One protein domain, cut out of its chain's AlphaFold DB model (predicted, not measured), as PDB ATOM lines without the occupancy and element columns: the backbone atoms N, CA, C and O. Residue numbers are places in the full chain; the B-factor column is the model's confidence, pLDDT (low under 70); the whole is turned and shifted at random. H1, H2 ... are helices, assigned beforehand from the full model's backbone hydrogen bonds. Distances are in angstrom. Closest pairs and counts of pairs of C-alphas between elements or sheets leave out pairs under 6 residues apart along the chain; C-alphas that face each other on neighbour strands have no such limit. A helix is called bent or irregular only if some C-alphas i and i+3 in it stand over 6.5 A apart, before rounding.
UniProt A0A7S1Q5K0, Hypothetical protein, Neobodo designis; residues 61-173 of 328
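Overview. This is residues 61 to 173 of the 328 residues of the protein "Hypothetical protein" of Neobodo designis (UniProt A0A7S1Q5K0). Three long helices, H2, H4 and H5, run up and down in an elongated bundle, their centres making a triangle. H4 and H5 touch only near the turn that joins them, while the short H3 lies in the turn from H2 to H4 at the other end of the bundle, and the short H1 lies off to one side near where H2 begins. The printed part has 113 residues, with five named helices in the order H1, H2, H3, H4, H5 and no named strand; its class is all helix. The whole is loose, with a radius of gyration of the C-alphas of 16.8 A, and spans 50 by 27 by 18 A.

Arrangement. H1, residues 64 to 68, is close to but not clearly touching H2, residues 72 to 98; their closest C-alphas, of Leu 67 and Gln 75, are 6.2 A apart. H1 is apart from H3, residues 103 to 108, from H4, residues 110 to 136, and from H5, residues 140 to 171. H2 and H4 touch, with Phe 73 and Lys 136 closest at 5.5 A between C-alphas, at a shallow tilt of 21 degrees, opposite ways. H2 and H5 touch, with the C-alphas of Leu 84 and Leu 153 closest at 7.1 A, at a shallow tilt of 19 degrees, the same way. H3 touches residues 167 to 171 of H5 alone, about perpendicular at 79 degrees; the closest C-alphas, of Ala 103 and Ala 171, are 5.1 A apart. H4 and H5 form a helical hairpin at a shallow tilt of 23 degrees, opposite ways. In it residues 130 to 134 touch residues 143 to 150, and the closest C-alphas, of Ala 134 and Ala 146, are 6.3 A apart. H5 is the hub, touching three helices. Every O i to N i+4 pair is within hydrogen-bond range in H1, H3 and H5; in H2 it is 22 of 23 and in H4 21 of 23.

Along the chain. H1 begins at C-alpha 64, (47.981, -64.033, 11.486). H2 is 38.9 A long from first to last C-alpha and starts at C-alpha 72, (55.470, -52.917, 9.497). H3, from Ala 103 to Thr 108, is short. H4 is 39.3 A long and is neither bent nor irregular, but only just: C-alphas 125 and 128 are 6.1 A apart. H5, the longest helix, measures 45.8 A and ends at C-alpha 171, (16.892, -37.379, -4.820).

Size, cuts and confidence. The two C-alphas farthest apart, of Asn 69 and Gly 173, are 53.3 A apart. The printed part has no cut, and the four links between the helices are tight. The mean pLDDT of the printed part is 80.8, and residues 165 to 173 are under 70.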
ATOM      1  N   ALA A  61      39.652 -61.580   6.169       71.00
ATOM      2  CA  ALA A  61      40.580 -61.967   7.230       71.00
ATOM      3  C   ALA A  61      41.915 -62.421   6.618       71.00
ATOM      4  O   ALA A  61      41.932 -63.240   5.700       71.00
ATOM      5  N   VAL A  62      43.026 -61.876   7.114       72.31
ATOM      6  CA  VAL A  62      44.371 -62.380   6.799       72.31
ATOM      7  C   VAL A  62      44.770 -63.358   7.886       72.31
ATOM      8  O   VAL A  62      44.532 -63.079   9.059       72.31
ATOM      9  N   ASP A  63      45.405 -64.460   7.503       79.69
ATOM     10  CA  ASP A  63      46.016 -65.374   8.460       79.69
ATOM     11  C   ASP A  63      47.121 -64.653   9.252       79.69
ATOM     12  O   ASP A  63      48.026 -64.041   8.673       79.69
ATOM     13  N   ASP A  64      47.056 -64.731  10.582       77.00
ATOM     14  CA  ASP A  64      47.981 -64.033  11.486       77.00
ATOM     15  C   ASP A  64      49.452 -64.429  11.244       77.00
ATOM     16  O   ASP A  64      50.357 -63.599  11.370       77.00
ATOM     17  N   ASP A  65      49.690 -65.661  10.783       77.31
ATOM     18  CA  ASP A  65      51.015 -66.183  10.422       77.31
ATOM     19  C   ASP A  65      51.634 -65.464   9.211       77.31
ATOM     20  O   ASP A  65      52.858 -65.332   9.096       77.31
ATOM     21  N   VAL A  66      50.799 -64.961   8.296       74.94
ATOM     22  CA  VAL A  66      51.247 -64.179   7.136       74.94
ATOM     23  C   VAL A  66      51.593 -62.753   7.564       74.94
ATOM     24  O   VAL A  66      52.589 -62.202   7.095       74.94
ATOM     25  N   LEU A  67      50.832 -62.175   8.503       77.44
ATOM     26  CA  LEU A  67      51.138 -60.859   9.073       77.44
ATOM     27  C   LEU A  67      52.462 -60.862   9.843       77.44
ATOM     28  O   LEU A  67      53.233 -59.909   9.722       77.44
ATOM     29  N   ALA A  68      52.740 -61.924  10.606       79.12
ATOM     30  CA  ALA A  68      53.922 -62.025  11.463       79.12
ATOM     31  C   ALA A  68      55.256 -61.962  10.695       79.12
ATOM     32  O   ALA A  68      56.270 -61.556  11.259       79.12
ATOM     33  N   ASN A  69      55.248 -62.317   9.407       82.69
ATOM     34  CA  ASN A  69      56.439 -62.362   8.558       82.69
ATOM     35  C   ASN A  69      56.628 -61.118   7.664       82.69
ATOM     36  O   ASN A  69      57.618 -61.039   6.938       82.69
ATOM     37  N   MET A  70      55.698 -60.157   7.691       83.62
ATOM     38  CA  MET A  70      55.735 -58.941   6.862       83.62
ATOM     39  C   MET A  70      56.347 -57.747   7.600       83.62
ATOM     40  O   MET A  70      56.239 -57.635   8.823       83.62
ATOM     41  N   THR A  71      56.940 -56.808   6.856       88.88
ATOM     42  CA  THR A  71      57.435 -55.558   7.454       88.88
ATOM     43  C   THR A  71      56.278 -54.705   8.003       88.88
ATOM     44  O   THR A  71      55.146 -54.808   7.523       88.88
ATOM     45  N   PRO A  72      56.518 -53.798   8.972       86.06
ATOM     46  CA  PRO A  72      55.470 -52.917   9.497       86.06
ATOM     47  C   PRO A  72      54.791 -52.048   8.428       86.06
ATOM     48  O   PRO A  72      53.639 -51.650   8.607       86.06
ATOM     49  N   PHE A  73      55.499 -51.739   7.337       86.62
ATOM     50  CA  PHE A  73      54.948 -51.050   6.175       86.62
ATOM     51  C   PHE A  73      54.035 -51.974   5.360       86.62
ATOM     52  O   PHE A  73      52.890 -51.616   5.094       86.62
ATOM     53  N   GLU A  74      54.499 -53.180   5.030       84.62
ATOM     54  CA  GLU A  74      53.735 -54.170   4.257       84.62
ATOM     55  C   GLU A  74      52.457 -54.612   4.977       84.62
ATOM     56  O   GLU A  74      51.413 -54.775   4.347       84.62
ATOM     57  N   GLN A  75      52.502 -54.734   6.305       87.50
ATOM     58  CA  GLN A  75      51.318 -55.025   7.111       87.50
ATOM     59  C   GLN A  75      50.248 -53.934   6.975       87.50
ATOM     60  O   GLN A  75      49.058 -54.232   6.887       87.50
ATOM     61  N   GLU A  76      50.644 -52.661   6.973       85.19
ATOM     62  CA  GLU A  76      49.708 -51.545   6.807       85.19
ATOM     63  C   GLU A  76      49.226 -51.417   5.368       85.19
ATOM     64  O   GLU A  76      48.039 -51.186   5.151       85.19
ATOM     65  N   GLU A  77      50.113 -51.615   4.393       85.44
ATOM     66  CA  GLU A  77      49.770 -51.652   2.971       85.44
ATOM     67  C   GLU A  77      48.705 -52.723   2.700       85.44
ATOM     68  O   GLU A  77      47.691 -52.437   2.058       85.44
ATOM     69  N   LEU A  78      48.874 -53.924   3.259       85.69
ATOM     70  CA  LEU A  78      47.905 -55.009   3.145       85.69
ATOM     71  C   LEU A  78      46.573 -54.654   3.817       85.69
ATOM     72  O   LEU A  78      45.518 -54.810   3.201       85.69
ATOM     73  N   LYS A  79      46.607 -54.117   5.044       87.06
ATOM     74  CA  LYS A  79      45.397 -53.660   5.752       87.06
ATOM     75  C   LYS A  79      44.636 -52.611   4.944       87.06
ATOM     76  O   LYS A  79      43.420 -52.731   4.785       87.06
ATOM     77  N   LEU A  80      45.339 -51.627   4.381       84.88
ATOM     78  CA  LEU A  80      44.736 -50.617   3.517       84.88
ATOM     79  C   LEU A  80      44.149 -51.250   2.255       84.88
ATOM     80  O   LEU A  80      43.013 -50.947   1.899       84.88
ATOM     81  N   ALA A  81      44.890 -52.129   1.582       81.19
ATOM     82  CA  ALA A  81      44.431 -52.786   0.361       81.19
ATOM     83  C   ALA A  81      43.143 -53.592   0.598       81.19
ATOM     84  O   ALA A  81      42.214 -53.545  -0.213       81.19
ATOM     85  N   MET A  82      43.045 -54.281   1.734       85.19
ATOM     86  CA  MET A  82      41.845 -55.026   2.116       85.19
ATOM     87  C   MET A  82      40.682 -54.115   2.484       85.19
ATOM     88  O   MET A  82      39.566 -54.338   2.015       85.19
ATOM     89  N   ALA A  83      40.938 -53.056   3.256       85.44
ATOM     90  CA  ALA A  83      39.929 -52.051   3.571       85.44
ATOM     91  C   ALA A  83      39.377 -51.394   2.292       85.44
ATOM     92  O   ALA A  83      38.165 -51.247   2.143       85.44
ATOM     93  N   LEU A  84      40.244 -51.082   1.322       81.94
ATOM     94  CA  LEU A  84      39.858 -50.548   0.014       81.94
ATOM     95  C   LEU A  84      39.028 -51.541  -0.803       81.94
ATOM     96  O   LEU A  84      38.054 -51.141  -1.446       81.94
ATOM     97  N   ARG A  85      39.381 -52.831  -0.779       85.06
ATOM     98  CA  ARG A  85      38.608 -53.882  -1.451       85.06
ATOM     99  C   ARG A  85      37.211 -54.004  -0.845       85.06
ATOM    100  O   ARG A  85      36.234 -53.932  -1.583       85.06
ATOM    101  N   LYS A  86      37.111 -54.086   0.483       87.94
ATOM    102  CA  LYS A  86      35.835 -54.136   1.210       87.94
ATOM    103  C   LYS A  86      34.973 -52.901   0.934       87.94
ATOM    104  O   LYS A  86      33.778 -53.027   0.670       87.94
ATOM    105  N   PHE A  87      35.585 -51.715   0.908       86.44
ATOM    106  CA  PHE A  87      34.915 -50.466   0.548       86.44
ATOM    107  C   PHE A  87      34.369 -50.502  -0.889       86.44
ATOM    108  O   PHE A  87      33.221 -50.130  -1.123       86.44
ATOM    109  N   ARG A  88      35.155 -50.998  -1.854       85.19
ATOM    110  CA  ARG A  88      34.728 -51.156  -3.253       85.19
ATOM    111  C   ARG A  88      33.567 -52.128  -3.401       85.19
ATOM    112  O   ARG A  88      32.619 -51.825  -4.115       85.19
ATOM    113  N   ASP A  89      33.670 -53.284  -2.764       87.31
ATOM    114  CA  ASP A  89      32.672 -54.339  -2.886       87.31
ATOM    115  C   ASP A  89      31.349 -53.864  -2.243       87.31
ATOM    116  O   ASP A  89      30.294 -53.974  -2.860       87.31
ATOM    117  N   THR A  90      31.420 -53.147  -1.112       87.12
ATOM    118  CA  THR A  90      30.251 -52.480  -0.504       87.12
ATOM    119  C   THR A  90      29.665 -51.385  -1.404       87.12
ATOM    120  O   THR A  90      28.448 -51.258  -1.499       87.12
ATOM    121  N   MET A  91      30.492 -50.587  -2.096       84.06
ATOM    122  CA  MET A  91      29.987 -49.619  -3.083       84.06
ATOM    123  C   MET A  91      29.267 -50.316  -4.240       84.06
ATOM    124  O   MET A  91      28.180 -49.897  -4.614       84.06
ATOM    125  N   ALA A  92      29.823 -51.406  -4.771       85.44
ATOM    126  CA  ALA A  92      29.173 -52.176  -5.828       85.44
ATOM    127  C   ALA A  92      27.836 -52.783  -5.358       85.44
ATOM    128  O   ALA A  92      26.862 -52.824  -6.115       85.44
ATOM    129  N   GLU A  93      27.751 -53.214  -4.099       87.94
ATOM    130  CA  GLU A  93      26.492 -53.645  -3.485       87.94
ATOM    131  C   GLU A  93      25.475 -52.504  -3.361       87.94
ATOM    132  O   GLU A  93      24.291 -52.708  -3.627       87.94
ATOM    133  N   VAL A  94      25.917 -51.291  -3.015       86.25
ATOM    134  CA  VAL A  94      25.054 -50.101  -3.013       86.25
ATOM    135  C   VAL A  94      24.533 -49.809  -4.417       86.25
ATOM    136  O   VAL A  94      23.325 -49.647  -4.579       86.25
ATOM    137  N   ASP A  95      25.404 -49.815  -5.428       84.38
ATOM    138  CA  ASP A  95      25.027 -49.567  -6.822       84.38
ATOM    139  C   ASP A  95      24.000 -50.600  -7.301       84.38
ATOM    140  O   ASP A  95      22.989 -50.262  -7.913       84.38
ATOM    141  N   THR A  96      24.237 -51.883  -7.014       86.50
ATOM    142  CA  THR A  96      23.310 -52.963  -7.388       86.50
ATOM    143  C   THR A  96      21.989 -52.881  -6.632       86.50
ATOM    144  O   THR A  96      20.944 -53.127  -7.227       86.50
ATOM    145  N   CYS A  97      22.003 -52.477  -5.359       83.56
ATOM    146  CA  CYS A  97      20.786 -52.280  -4.572       83.56
ATOM    147  C   CYS A  97      19.996 -51.027  -4.973       83.56
ATOM    148  O   CYS A  97      18.791 -50.988  -4.709       83.56
ATOM    149  N   ALA A  98      20.655 -50.012  -5.539       81.25
ATOM    150  CA  ALA A  98      20.048 -48.766  -5.998       81.25
ATOM    151  C   ALA A  98      19.519 -48.857  -7.440       81.25
ATOM    152  O   ALA A  98      18.536 -48.197  -7.779       81.25
ATOM    153  N   LYS A  99      20.132 -49.694  -8.288       84.94
ATOM    154  CA  LYS A  99      19.700 -49.908  -9.677       84.94
ATOM    155  C   LYS A  99      18.225 -50.309  -9.753       84.94
ATOM    156  O   LYS A  99      17.792 -51.265  -9.117       84.94
ATOM    157  N   GLY A 100      17.473 -49.583 -10.580       76.31
ATOM    158  CA  GLY A 100      16.059 -49.852 -10.849       76.31
ATOM    159  C   GLY A 100      15.081 -49.336  -9.791       76.31
ATOM    160  O   GLY A 100      13.882 -49.483  -9.992       76.31
ATOM    161  N   LYS A 101      15.557 -48.710  -8.704       81.94
ATOM    162  CA  LYS A 101      14.693 -48.116  -7.675       81.94
ATOM    163  C   LYS A 101      14.506 -46.624  -7.888       81.94
ATOM    164  O   LYS A 101      15.453 -45.925  -8.261       81.94
ATOM    165  N   SER A 102      13.303 -46.132  -7.596       78.88
ATOM    166  CA  SER A 102      13.019 -44.695  -7.608       78.88
ATOM    167  C   SER A 102      13.825 -43.977  -6.519       78.88
ATOM    168  O   SER A 102      14.279 -44.590  -5.551       78.88
ATOM    169  N   ALA A 103      14.021 -42.666  -6.665       71.69
ATOM    170  CA  ALA A 103      14.796 -41.896  -5.695       71.69
ATOM    171  C   ALA A 103      14.191 -41.959  -4.278       71.69
ATOM    172  O   ALA A 103      14.926 -42.110  -3.304       71.69
ATOM    173  N   ASP A 104      12.862 -41.936  -4.168       70.69
ATOM    174  CA  ASP A 104      12.148 -42.017  -2.889       70.69
ATOM    175  C   ASP A 104      12.286 -43.409  -2.238       70.69
ATOM    176  O   ASP A 104      12.534 -43.543  -1.037       70.69
ATOM    177  N   GLU A 105      12.261 -44.468  -3.054       75.62
ATOM    178  CA  GLU A 105      12.494 -45.837  -2.589       75.62
ATOM    179  C   GLU A 105      13.943 -46.038  -2.125       75.62
ATOM    180  O   GLU A 105      14.203 -46.743  -1.154       75.62
ATOM    181  N   GLN A 106      14.913 -45.384  -2.764       77.31
ATOM    182  CA  GLN A 106      16.308 -45.423  -2.325       77.31
ATOM    183  C   GLN A 106      16.534 -44.681  -0.996       77.31
ATOM    184  O   GLN A 106      17.349 -45.128  -0.188       77.31
ATOM    185  N   VAL A 107      15.841 -43.562  -0.751       72.81
ATOM    186  CA  VAL A 107      15.931 -42.807   0.519       72.81
ATOM    187  C   VAL A 107      15.323 -43.603   1.675       72.81
ATOM    188  O   VAL A 107      15.897 -43.658   2.761       72.81
ATOM    189  N   THR A 108      14.176 -44.237   1.443       74.38
ATOM    190  CA  THR A 108      13.422 -44.954   2.480       74.38
ATOM    191  C   THR A 108      13.944 -46.365   2.751       74.38
ATOM    192  O   THR A 108      13.618 -46.946   3.785       74.38
ATOM    193  N   ASN A 109      14.784 -46.929   1.874       80.62
ATOM    194  CA  ASN A 109      15.275 -48.296   2.025       80.62
ATOM    195  C   ASN A 109      16.265 -48.439   3.208       80.62
ATOM    196  O   ASN A 109      17.417 -47.993   3.114       80.62
ATOM    197  N   PRO A 110      15.899 -49.160   4.288       76.50
ATOM    198  CA  PRO A 110      16.737 -49.276   5.482       76.50
ATOM    199  C   PRO A 110      18.026 -50.071   5.231       76.50
ATOM    200  O   PRO A 110      19.032 -49.860   5.911       76.50
ATOM    201  N   ARG A 111      18.040 -50.975   4.239       81.75
ATOM    202  CA  ARG A 111      19.247 -51.717   3.842       81.75
ATOM    203  C   ARG A 111      20.252 -50.792   3.158       81.75
ATOM    204  O   ARG A 111      21.439 -50.857   3.470       81.75
ATOM    205  N   LEU A 112      19.781 -49.903   2.283       81.88
ATOM    206  CA  LEU A 112      20.633 -48.933   1.594       81.88
ATOM    207  C   LEU A 112      21.185 -47.885   2.571       81.88
ATOM    208  O   LEU A 112      22.368 -47.550   2.512       81.88
ATOM    209  N   ALA A 113      20.363 -47.439   3.527       80.19
ATOM    210  CA  ALA A 113      20.796 -46.565   4.617       80.19
ATOM    211  C   ALA A 113      21.919 -47.207   5.457       80.19
ATOM    212  O   ALA A 113      22.957 -46.580   5.678       80.19
ATOM    213  N   LYS A 114      21.770 -48.486   5.839       83.31
ATOM    214  CA  LYS A 114      22.807 -49.252   6.560       83.31
ATOM    215  C   LYS A 114      24.111 -49.362   5.764       83.31
ATOM    216  O   LYS A 114      25.178 -49.100   6.313       83.31
ATOM    217  N   MET A 115      24.044 -49.689   4.473       85.19
ATOM    218  CA  MET A 115      25.238 -49.782   3.619       85.19
ATOM    219  C   MET A 115      25.951 -48.429   3.468       85.19
ATOM    220  O   MET A 115      27.176 -48.354   3.540       85.19
ATOM    221  N   ARG A 116      25.204 -47.325   3.340       83.50
ATOM    222  CA  ARG A 116      25.781 -45.968   3.312       83.50
ATOM    223  C   ARG A 116      26.442 -45.591   4.631       83.50
ATOM    224  O   ARG A 116      27.513 -44.988   4.627       83.50
ATOM    225  N   GLN A 117      25.837 -45.958   5.759       84.50
ATOM    226  CA  GLN A 117      26.443 -45.760   7.074       84.50
ATOM    227  C   GLN A 117      27.747 -46.560   7.209       84.50
ATOM    228  O   GLN A 117      28.745 -46.028   7.697       84.50
ATOM    229  N   GLN A 118      27.776 -47.803   6.718       85.44
ATOM    230  CA  GLN A 118      28.994 -48.618   6.671       85.44
ATOM    231  C   GLN A 118      30.078 -47.979   5.793       85.44
ATOM    232  O   GLN A 118      31.229 -47.922   6.218       85.44
ATOM    233  N   LEU A 119      29.722 -47.433   4.624       86.12
ATOM    234  CA  LEU A 119      30.657 -46.691   3.771       86.12
ATOM    235  C   LEU A 119      31.241 -45.467   4.489       86.12
ATOM    236  O   LEU A 119      32.455 -45.283   4.467       86.12
ATOM    237  N   ARG A 120      30.423 -44.679   5.204       84.06
ATOM    238  CA  ARG A 120      30.919 -43.542   6.008       84.06
ATOM    239  C   ARG A 120      31.892 -43.993   7.097       84.06
ATOM    240  O   ARG A 120      32.931 -43.366   7.282       84.06
ATOM    241  N   LYS A 121      31.579 -45.088   7.797       87.31
ATOM    242  CA  LYS A 121      32.461 -45.647   8.829       87.31
ATOM    243  C   LYS A 121      33.801 -46.086   8.233       87.31
ATOM    244  O   LYS A 121      34.847 -45.680   8.723       87.31
ATOM    245  N   MET A 122      33.772 -46.832   7.130       85.56
ATOM    246  CA  MET A 122      34.992 -47.257   6.441       85.56
ATOM    247  C   MET A 122      35.804 -46.069   5.901       85.56
ATOM    248  O   MET A 122      37.028 -46.106   5.954       85.56
ATOM    249  N   GLU A 123      35.167 -44.986   5.437       85.81
ATOM    250  CA  GLU A 123      35.882 -43.759   5.043       85.81
ATOM    251  C   GLU A 123      36.627 -43.130   6.233       85.81
ATOM    252  O   GLU A 123      37.766 -42.674   6.085       85.81
ATOM    253  N   MET A 124      36.010 -43.118   7.420       83.75
ATOM    254  CA  MET A 124      36.666 -42.640   8.638       83.75
ATOM    255  C   MET A 124      37.864 -43.509   9.022       83.75
ATOM    256  O   MET A 124      38.890 -42.949   9.397       83.75
ATOM    257  N   ASP A 125      37.764 -44.830   8.863       86.25
ATOM    258  CA  ASP A 125      38.838 -45.785   9.175       86.25
ATOM    259  C   ASP A 125      39.983 -45.751   8.139       86.25
ATOM    260  O   ASP A 125      41.148 -45.977   8.473       86.25
ATOM    261  N   LEU A 126      39.694 -45.399   6.880       86.69
ATOM    262  CA  LEU A 126      40.697 -45.281   5.812       86.69
ATOM    263  C   LEU A 126      41.630 -44.068   5.988       86.69
ATOM    264  O   LEU A 126      42.807 -44.140   5.634       86.69
ATOM    265  N   LYS A 127      41.144 -42.957   6.561       86.12
ATOM    266  CA  LYS A 127      41.951 -41.741   6.804       86.12
ATOM    267  C   LYS A 127      43.175 -41.963   7.709       86.12
ATOM    268  O   LYS A 127      44.264 -41.522   7.330       86.12
ATOM    269  N   PRO A 128      43.062 -42.594   8.895       87.38
ATOM    270  CA  PRO A 128      44.225 -42.881   9.726       87.38
ATOM    271  C   PRO A 128      45.156 -43.908   9.070       87.38
ATOM    272  O   PRO A 128      46.366 -43.729   9.161       87.38
ATOM    273  N   MET A 129      44.637 -44.904   8.336       83.69
ATOM    274  CA  MET A 129      45.476 -45.842   7.568       83.69
ATOM    275  C   MET A 129      46.300 -45.133   6.482       83.69
ATOM    276  O   MET A 129      47.489 -45.407   6.334       83.69
ATOM    277  N   GLN A 130      45.717 -44.156   5.781       85.31
ATOM    278  CA  GLN A 130      46.441 -43.317   4.820       85.31
ATOM    279  C   GLN A 130      47.612 -42.571   5.476       85.31
ATOM    280  O   GLN A 130      48.705 -42.511   4.909       85.31
ATOM    281  N   ARG A 131      47.403 -42.014   6.676       87.12
ATOM    282  CA  ARG A 131      48.469 -41.332   7.430       87.12
ATOM    283  C   ARG A 131      49.532 -42.316   7.927       87.12
ATOM    284  O   ARG A 131      50.715 -42.030   7.792       87.12
ATOM    285  N   SER A 132      49.106 -43.475   8.433       86.06
ATOM    286  CA  SER A 132      49.967 -44.568   8.905       86.06
ATOM    287  C   SER A 132      50.934 -45.031   7.811       86.06
ATOM    288  O   SER A 132      52.146 -45.029   8.021       86.06
ATOM    289  N   ILE A 133      50.433 -45.301   6.602       86.69
ATOM    290  CA  ILE A 133      51.255 -45.733   5.461       86.69
ATOM    291  C   ILE A 133      52.240 -44.655   5.024       86.69
ATOM    292  O   ILE A 133      53.413 -44.953   4.806       86.69
ATOM    293  N   ALA A 134      51.795 -43.399   4.941       83.31
ATOM    294  CA  ALA A 134      52.680 -42.290   4.595       83.31
ATOM    295  C   ALA A 134      53.801 -42.101   5.636       83.31
ATOM    296  O   ALA A 134      54.927 -41.795   5.261       83.31
ATOM    297  N   SER A 135      53.512 -42.318   6.927       86.44
ATOM    298  CA  SER A 135      54.512 -42.216   8.002       86.44
ATOM    299  C   SER A 135      55.471 -43.406   8.095       86.44
ATOM    300  O   SER A 135      56.600 -43.234   8.541       86.44
ATOM    301  N   LYS A 136      55.037 -44.607   7.692       86.00
ATOM    302  CA  LYS A 136      55.823 -45.848   7.803       86.00
ATOM    303  C   LYS A 136      56.659 -46.151   6.560       86.00
ATOM    304  O   LYS A 136      57.462 -47.075   6.591       86.00
ATOM    305  N   ALA A 137      56.483 -45.386   5.484       86.06
ATOM    306  CA  ALA A 137      57.303 -45.485   4.287       86.06
ATOM    307  C   ALA A 137      58.695 -44.888   4.548       86.06
ATOM    308  O   ALA A 137      58.879 -43.667   4.535       86.06
ATOM    309  N   THR A 138      59.681 -45.751   4.785       82.38
ATOM    310  CA  THR A 138      61.055 -45.340   5.103       82.38
ATOM    311  C   THR A 138      61.926 -45.289   3.855       82.38
ATOM    312  O   THR A 138      62.673 -44.330   3.654       82.38
ATOM    313  N   THR A 139      61.776 -46.275   2.969       89.19
ATOM    314  CA  THR A 139      62.535 -46.363   1.719       89.19
ATOM    315  C   THR A 139      61.839 -45.618   0.578       89.19
ATOM    316  O   THR A 139      60.620 -45.441   0.570       89.19
ATOM    317  N   GLU A 140      62.595 -45.183  -0.435       84.31
ATOM    318  CA  GLU A 140      62.006 -44.526  -1.616       84.31
ATOM    319  C   GLU A 140      61.063 -45.452  -2.402       84.31
ATOM    320  O   GLU A 140      60.054 -44.999  -2.954       84.31
ATOM    321  N   GLU A 141      61.326 -46.760  -2.395       84.75
ATOM    322  CA  GLU A 141      60.432 -47.750  -2.999       84.75
ATOM    323  C   GLU A 141      59.111 -47.888  -2.233       84.75
ATOM    324  O   GLU A 141      58.046 -47.958  -2.854       84.75
ATOM    325  N   GLU A 142      59.146 -47.881  -0.898       85.50
ATOM    326  CA  GLU A 142      57.944 -47.860  -0.052       85.50
ATOM    327  C   GLU A 142      57.156 -46.563  -0.236       85.50
ATOM    328  O   GLU A 142      55.937 -46.598  -0.381       85.50
ATOM    329  N   LYS A 143      57.831 -45.409  -0.329       85.19
ATOM    330  CA  LYS A 143      57.167 -44.125  -0.605       85.19
ATOM    331  C   LYS A 143      56.497 -44.116  -1.975       85.19
ATOM    332  O   LYS A 143      55.422 -43.536  -2.133       85.19
ATOM    333  N   ARG A 144      57.101 -44.753  -2.985       87.00
ATOM    334  CA  ARG A 144      56.472 -44.923  -4.303       87.00
ATOM    335  C   ARG A 144      55.216 -45.793  -4.212       87.00
ATOM    336  O   ARG A 144      54.166 -45.343  -4.662       87.00
ATOM    337  N   ARG A 145      55.293 -46.960  -3.564       84.06
ATOM    338  CA  ARG A 145      54.135 -47.847  -3.337       84.06
ATOM    339  C   ARG A 145      53.021 -47.162  -2.543       84.06
ATOM    340  O   ARG A 145      51.861 -47.208  -2.938       84.06
ATOM    341  N   ALA A 146      53.382 -46.425  -1.494       83.62
ATOM    342  CA  ALA A 146      52.456 -45.607  -0.723       83.62
ATOM    343  C   ALA A 146      51.737 -44.582  -1.611       83.62
ATOM    344  O   ALA A 146      50.514 -44.492  -1.574       83.62
ATOM    345  N   ARG A 147      52.463 -43.837  -2.459       85.44
ATOM    346  CA  ARG A 147      51.854 -42.873  -3.393       85.44
ATOM    347  C   ARG A 147      50.875 -43.538  -4.362       85.44
ATOM    348  O   ARG A 147      49.798 -42.991  -4.585       85.44
ATOM    349  N   GLU A 148      51.211 -44.711  -4.893       85.19
ATOM    350  CA  GLU A 148      50.326 -45.481  -5.778       85.19
ATOM    351  C   GLU A 148      49.048 -45.932  -5.047       85.19
ATOM    352  O   GLU A 148      47.937 -45.677  -5.522       85.19
ATOM    353  N   ALA A 149      49.182 -46.510  -3.849       80.62
ATOM    354  CA  ALA A 149      48.054 -46.925  -3.015       80.62
ATOM    355  C   ALA A 149      47.142 -45.741  -2.635       80.62
ATOM    356  O   ALA A 149      45.913 -45.836  -2.702       80.62
ATOM    357  N   LEU A 150      47.731 -44.588  -2.307       84.56
ATOM    358  CA  LEU A 150      46.993 -43.356  -2.021       84.56
ATOM    359  C   LEU A 150      46.319 -42.770  -3.266       84.56
ATOM    360  O   LEU A 150      45.208 -42.245  -3.171       84.56
ATOM    361  N   GLY A 151      46.936 -42.895  -4.441       81.19
ATOM    362  CA  GLY A 151      46.316 -42.543  -5.718       81.19
ATOM    363  C   GLY A 151      45.051 -43.363  -5.979       81.19
ATOM    364  O   GLY A 151      44.001 -42.805  -6.312       81.19
ATOM    365  N   HIS A 152      45.111 -44.676  -5.741       82.00
ATOM    366  CA  HIS A 152      43.939 -45.551  -5.821       82.00
ATOM    367  C   HIS A 152      42.843 -45.160  -4.824       82.00
ATOM    368  O   HIS A 152      41.675 -45.088  -5.212       82.00
ATOM    369  N   LEU A 153      43.206 -44.849  -3.576       81.00
ATOM    370  CA  LEU A 153      42.264 -44.380  -2.557       81.00
ATOM    371  C   LEU A 153      41.579 -43.075  -2.975       81.00
ATOM    372  O   LEU A 153      40.357 -42.975  -2.900       81.00
ATOM    373  N   ASN A 154      42.335 -42.094  -3.466       83.44
ATOM    374  CA  ASN A 154      41.782 -40.817  -3.915       83.44
ATOM    375  C   ASN A 154      40.830 -40.993  -5.105       83.44
ATOM    376  O   ASN A 154      39.752 -40.400  -5.128       83.44
ATOM    377  N   ASN A 155      41.182 -41.843  -6.071       83.06
ATOM    378  CA  ASN A 155      40.312 -42.155  -7.207       83.06
ATOM    379  C   ASN A 155      39.017 -42.853  -6.769       83.06
ATOM    380  O   ASN A 155      37.938 -42.539  -7.275       83.06
ATOM    381  N   MET A 156      39.116 -43.772  -5.811       77.94
ATOM    382  CA  MET A 156      37.968 -44.436  -5.193       77.94
ATOM    383  C   MET A 156      37.078 -43.451  -4.439       77.94
ATOM    384  O   MET A 156      35.864 -43.463  -4.622       77.94
ATOM    385  N   ARG A 157      37.673 -42.545  -3.663       81.44
ATOM    386  CA  ARG A 157      36.953 -41.494  -2.943       81.44
ATOM    387  C   ARG A 157      36.213 -40.564  -3.897       81.44
ATOM    388  O   ARG A 157      35.019 -40.376  -3.737       81.44
ATOM    389  N   LYS A 158      36.862 -40.116  -4.977       82.50
ATOM    390  CA  LYS A 158      36.207 -39.340  -6.046       82.50
ATOM    391  C   LYS A 158      35.038 -40.089  -6.697       82.50
ATOM    392  O   LYS A 158      34.074 -39.467  -7.130       82.50
ATOM    393  N   ARG A 159      35.113 -41.418  -6.839       78.50
ATOM    394  CA  ARG A 159      33.980 -42.225  -7.335       78.50
ATOM    395  C   ARG A 159      32.846 -42.281  -6.318       78.50
ATOM    396  O   ARG A 159      31.701 -42.100  -6.709       78.50
ATOM    397  N   TYR A 160      33.165 -42.472  -5.042       79.31
ATOM    398  CA  TYR A 160      32.181 -42.443  -3.966       79.31
ATOM    399  C   TYR A 160      31.500 -41.077  -3.845       79.31
ATOM    400  O   TYR A 160      30.279 -41.015  -3.778       79.31
ATOM    401  N   ASP A 161      32.266 -39.987  -3.889       78.25
ATOM    402  CA  ASP A 161      31.738 -38.624  -3.832       78.25
ATOM    403  C   ASP A 161      30.826 -38.338  -5.026       78.25
ATOM    404  O   ASP A 161      29.759 -37.765  -4.838       78.25
ATOM    405  N   ARG A 162      31.182 -38.823  -6.225       76.81
ATOM    406  CA  ARG A 162      30.296 -38.784  -7.400       76.81
ATOM    407  C   ARG A 162      29.033 -39.615  -7.217       76.81
ATOM    408  O   ARG A 162      27.963 -39.162  -7.588       76.81
ATOM    409  N   HIS A 163      29.125 -40.811  -6.642       72.62
ATOM    410  CA  HIS A 163      27.946 -41.634  -6.375       72.62
ATOM    411  C   HIS A 163      27.033 -40.978  -5.324       72.62
ATOM    412  O   HIS A 163      25.810 -40.965  -5.447       72.62
ATOM    413  N   ARG A 164      27.633 -40.374  -4.297       74.44
ATOM    414  CA  ARG A 164      26.938 -39.622  -3.254       74.44
ATOM    415  C   ARG A 164      26.279 -38.362  -3.813       74.44
ATOM    416  O   ARG A 164      25.125 -38.107  -3.480       74.44
ATOM    417  N   SER A 165      26.979 -37.598  -4.651       68.81
ATOM    418  CA  SER A 165      26.444 -36.382  -5.265       68.81
ATOM    419  C   SER A 165      25.417 -36.690  -6.351       68.81
ATOM    420  O   SER A 165      24.434 -35.971  -6.443       68.81
ATOM    421  N   ALA A 166      25.569 -37.776  -7.113       68.50
ATOM    422  CA  ALA A 166      24.565 -38.246  -8.068       68.50
ATOM    423  C   ALA A 166      23.287 -38.693  -7.353       68.50
ATOM    424  O   ALA A 166      22.195 -38.327  -7.771       68.50
ATOM    425  N   PHE A 167      23.413 -39.409  -6.231       63.25
ATOM    426  CA  PHE A 167      22.263 -39.732  -5.392       63.25
ATOM    427  C   PHE A 167      21.592 -38.472  -4.834       63.25
ATOM    428  O   PHE A 167      20.372 -38.373  -4.862       63.25
ATOM    429  N   GLN A 168      22.382 -37.502  -4.366       62.78
ATOM    430  CA  GLN A 168      21.886 -36.198  -3.932       62.78
ATOM    431  C   GLN A 168      21.131 -35.522  -5.097       62.78
ATOM    432  O   GLN A 168      19.930 -35.312  -5.007       62.78
ATOM    433  N   MET A 169      21.754 -35.323  -6.254       58.41
ATOM    434  CA  MET A 169      21.127 -34.729  -7.446       58.41
ATOM    435  C   MET A 169      19.839 -35.449  -7.894       58.41
ATOM    436  O   MET A 169      18.860 -34.802  -8.261       58.41
ATOM    437  N   GLN A 170      19.809 -36.785  -7.834       59.91
ATOM    438  CA  GLN A 170      18.657 -37.592  -8.246       59.91
ATOM    439  C   GLN A 170      17.526 -37.586  -7.204       59.91
ATOM    440  O   GLN A 170      16.355 -37.572  -7.577       59.91
ATOM    441  N   ALA A 171      17.856 -37.545  -5.910       53.03
ATOM    442  CA  ALA A 171      16.892 -37.379  -4.820       53.03
ATOM    443  C   ALA A 171      16.325 -35.956  -4.730       53.03
ATOM    444  O   ALA A 171      15.267 -35.764  -4.136       53.03
ATOM    445  N   PHE A 172      17.005 -34.978  -5.335       51.00
ATOM    446  CA  PHE A 172      16.642 -33.560  -5.300       51.00
ATOM    447  C   PHE A 172      16.189 -32.994  -6.653       51.00
ATOM    448  O   PHE A 172      16.045 -31.784  -6.804       51.00
ATOM    449  N   GLY A 173      15.875 -33.877  -7.608       47.09
ATOM    450  CA  GLY A 173      14.998 -33.555  -8.729       47.09
ATOM    451  C   GLY A 173      15.628 -32.762  -9.873       47.09
ATOM    452  O   GLY A 173      15.008 -31.817 -10.353       47.09
TER     453      GLY A 173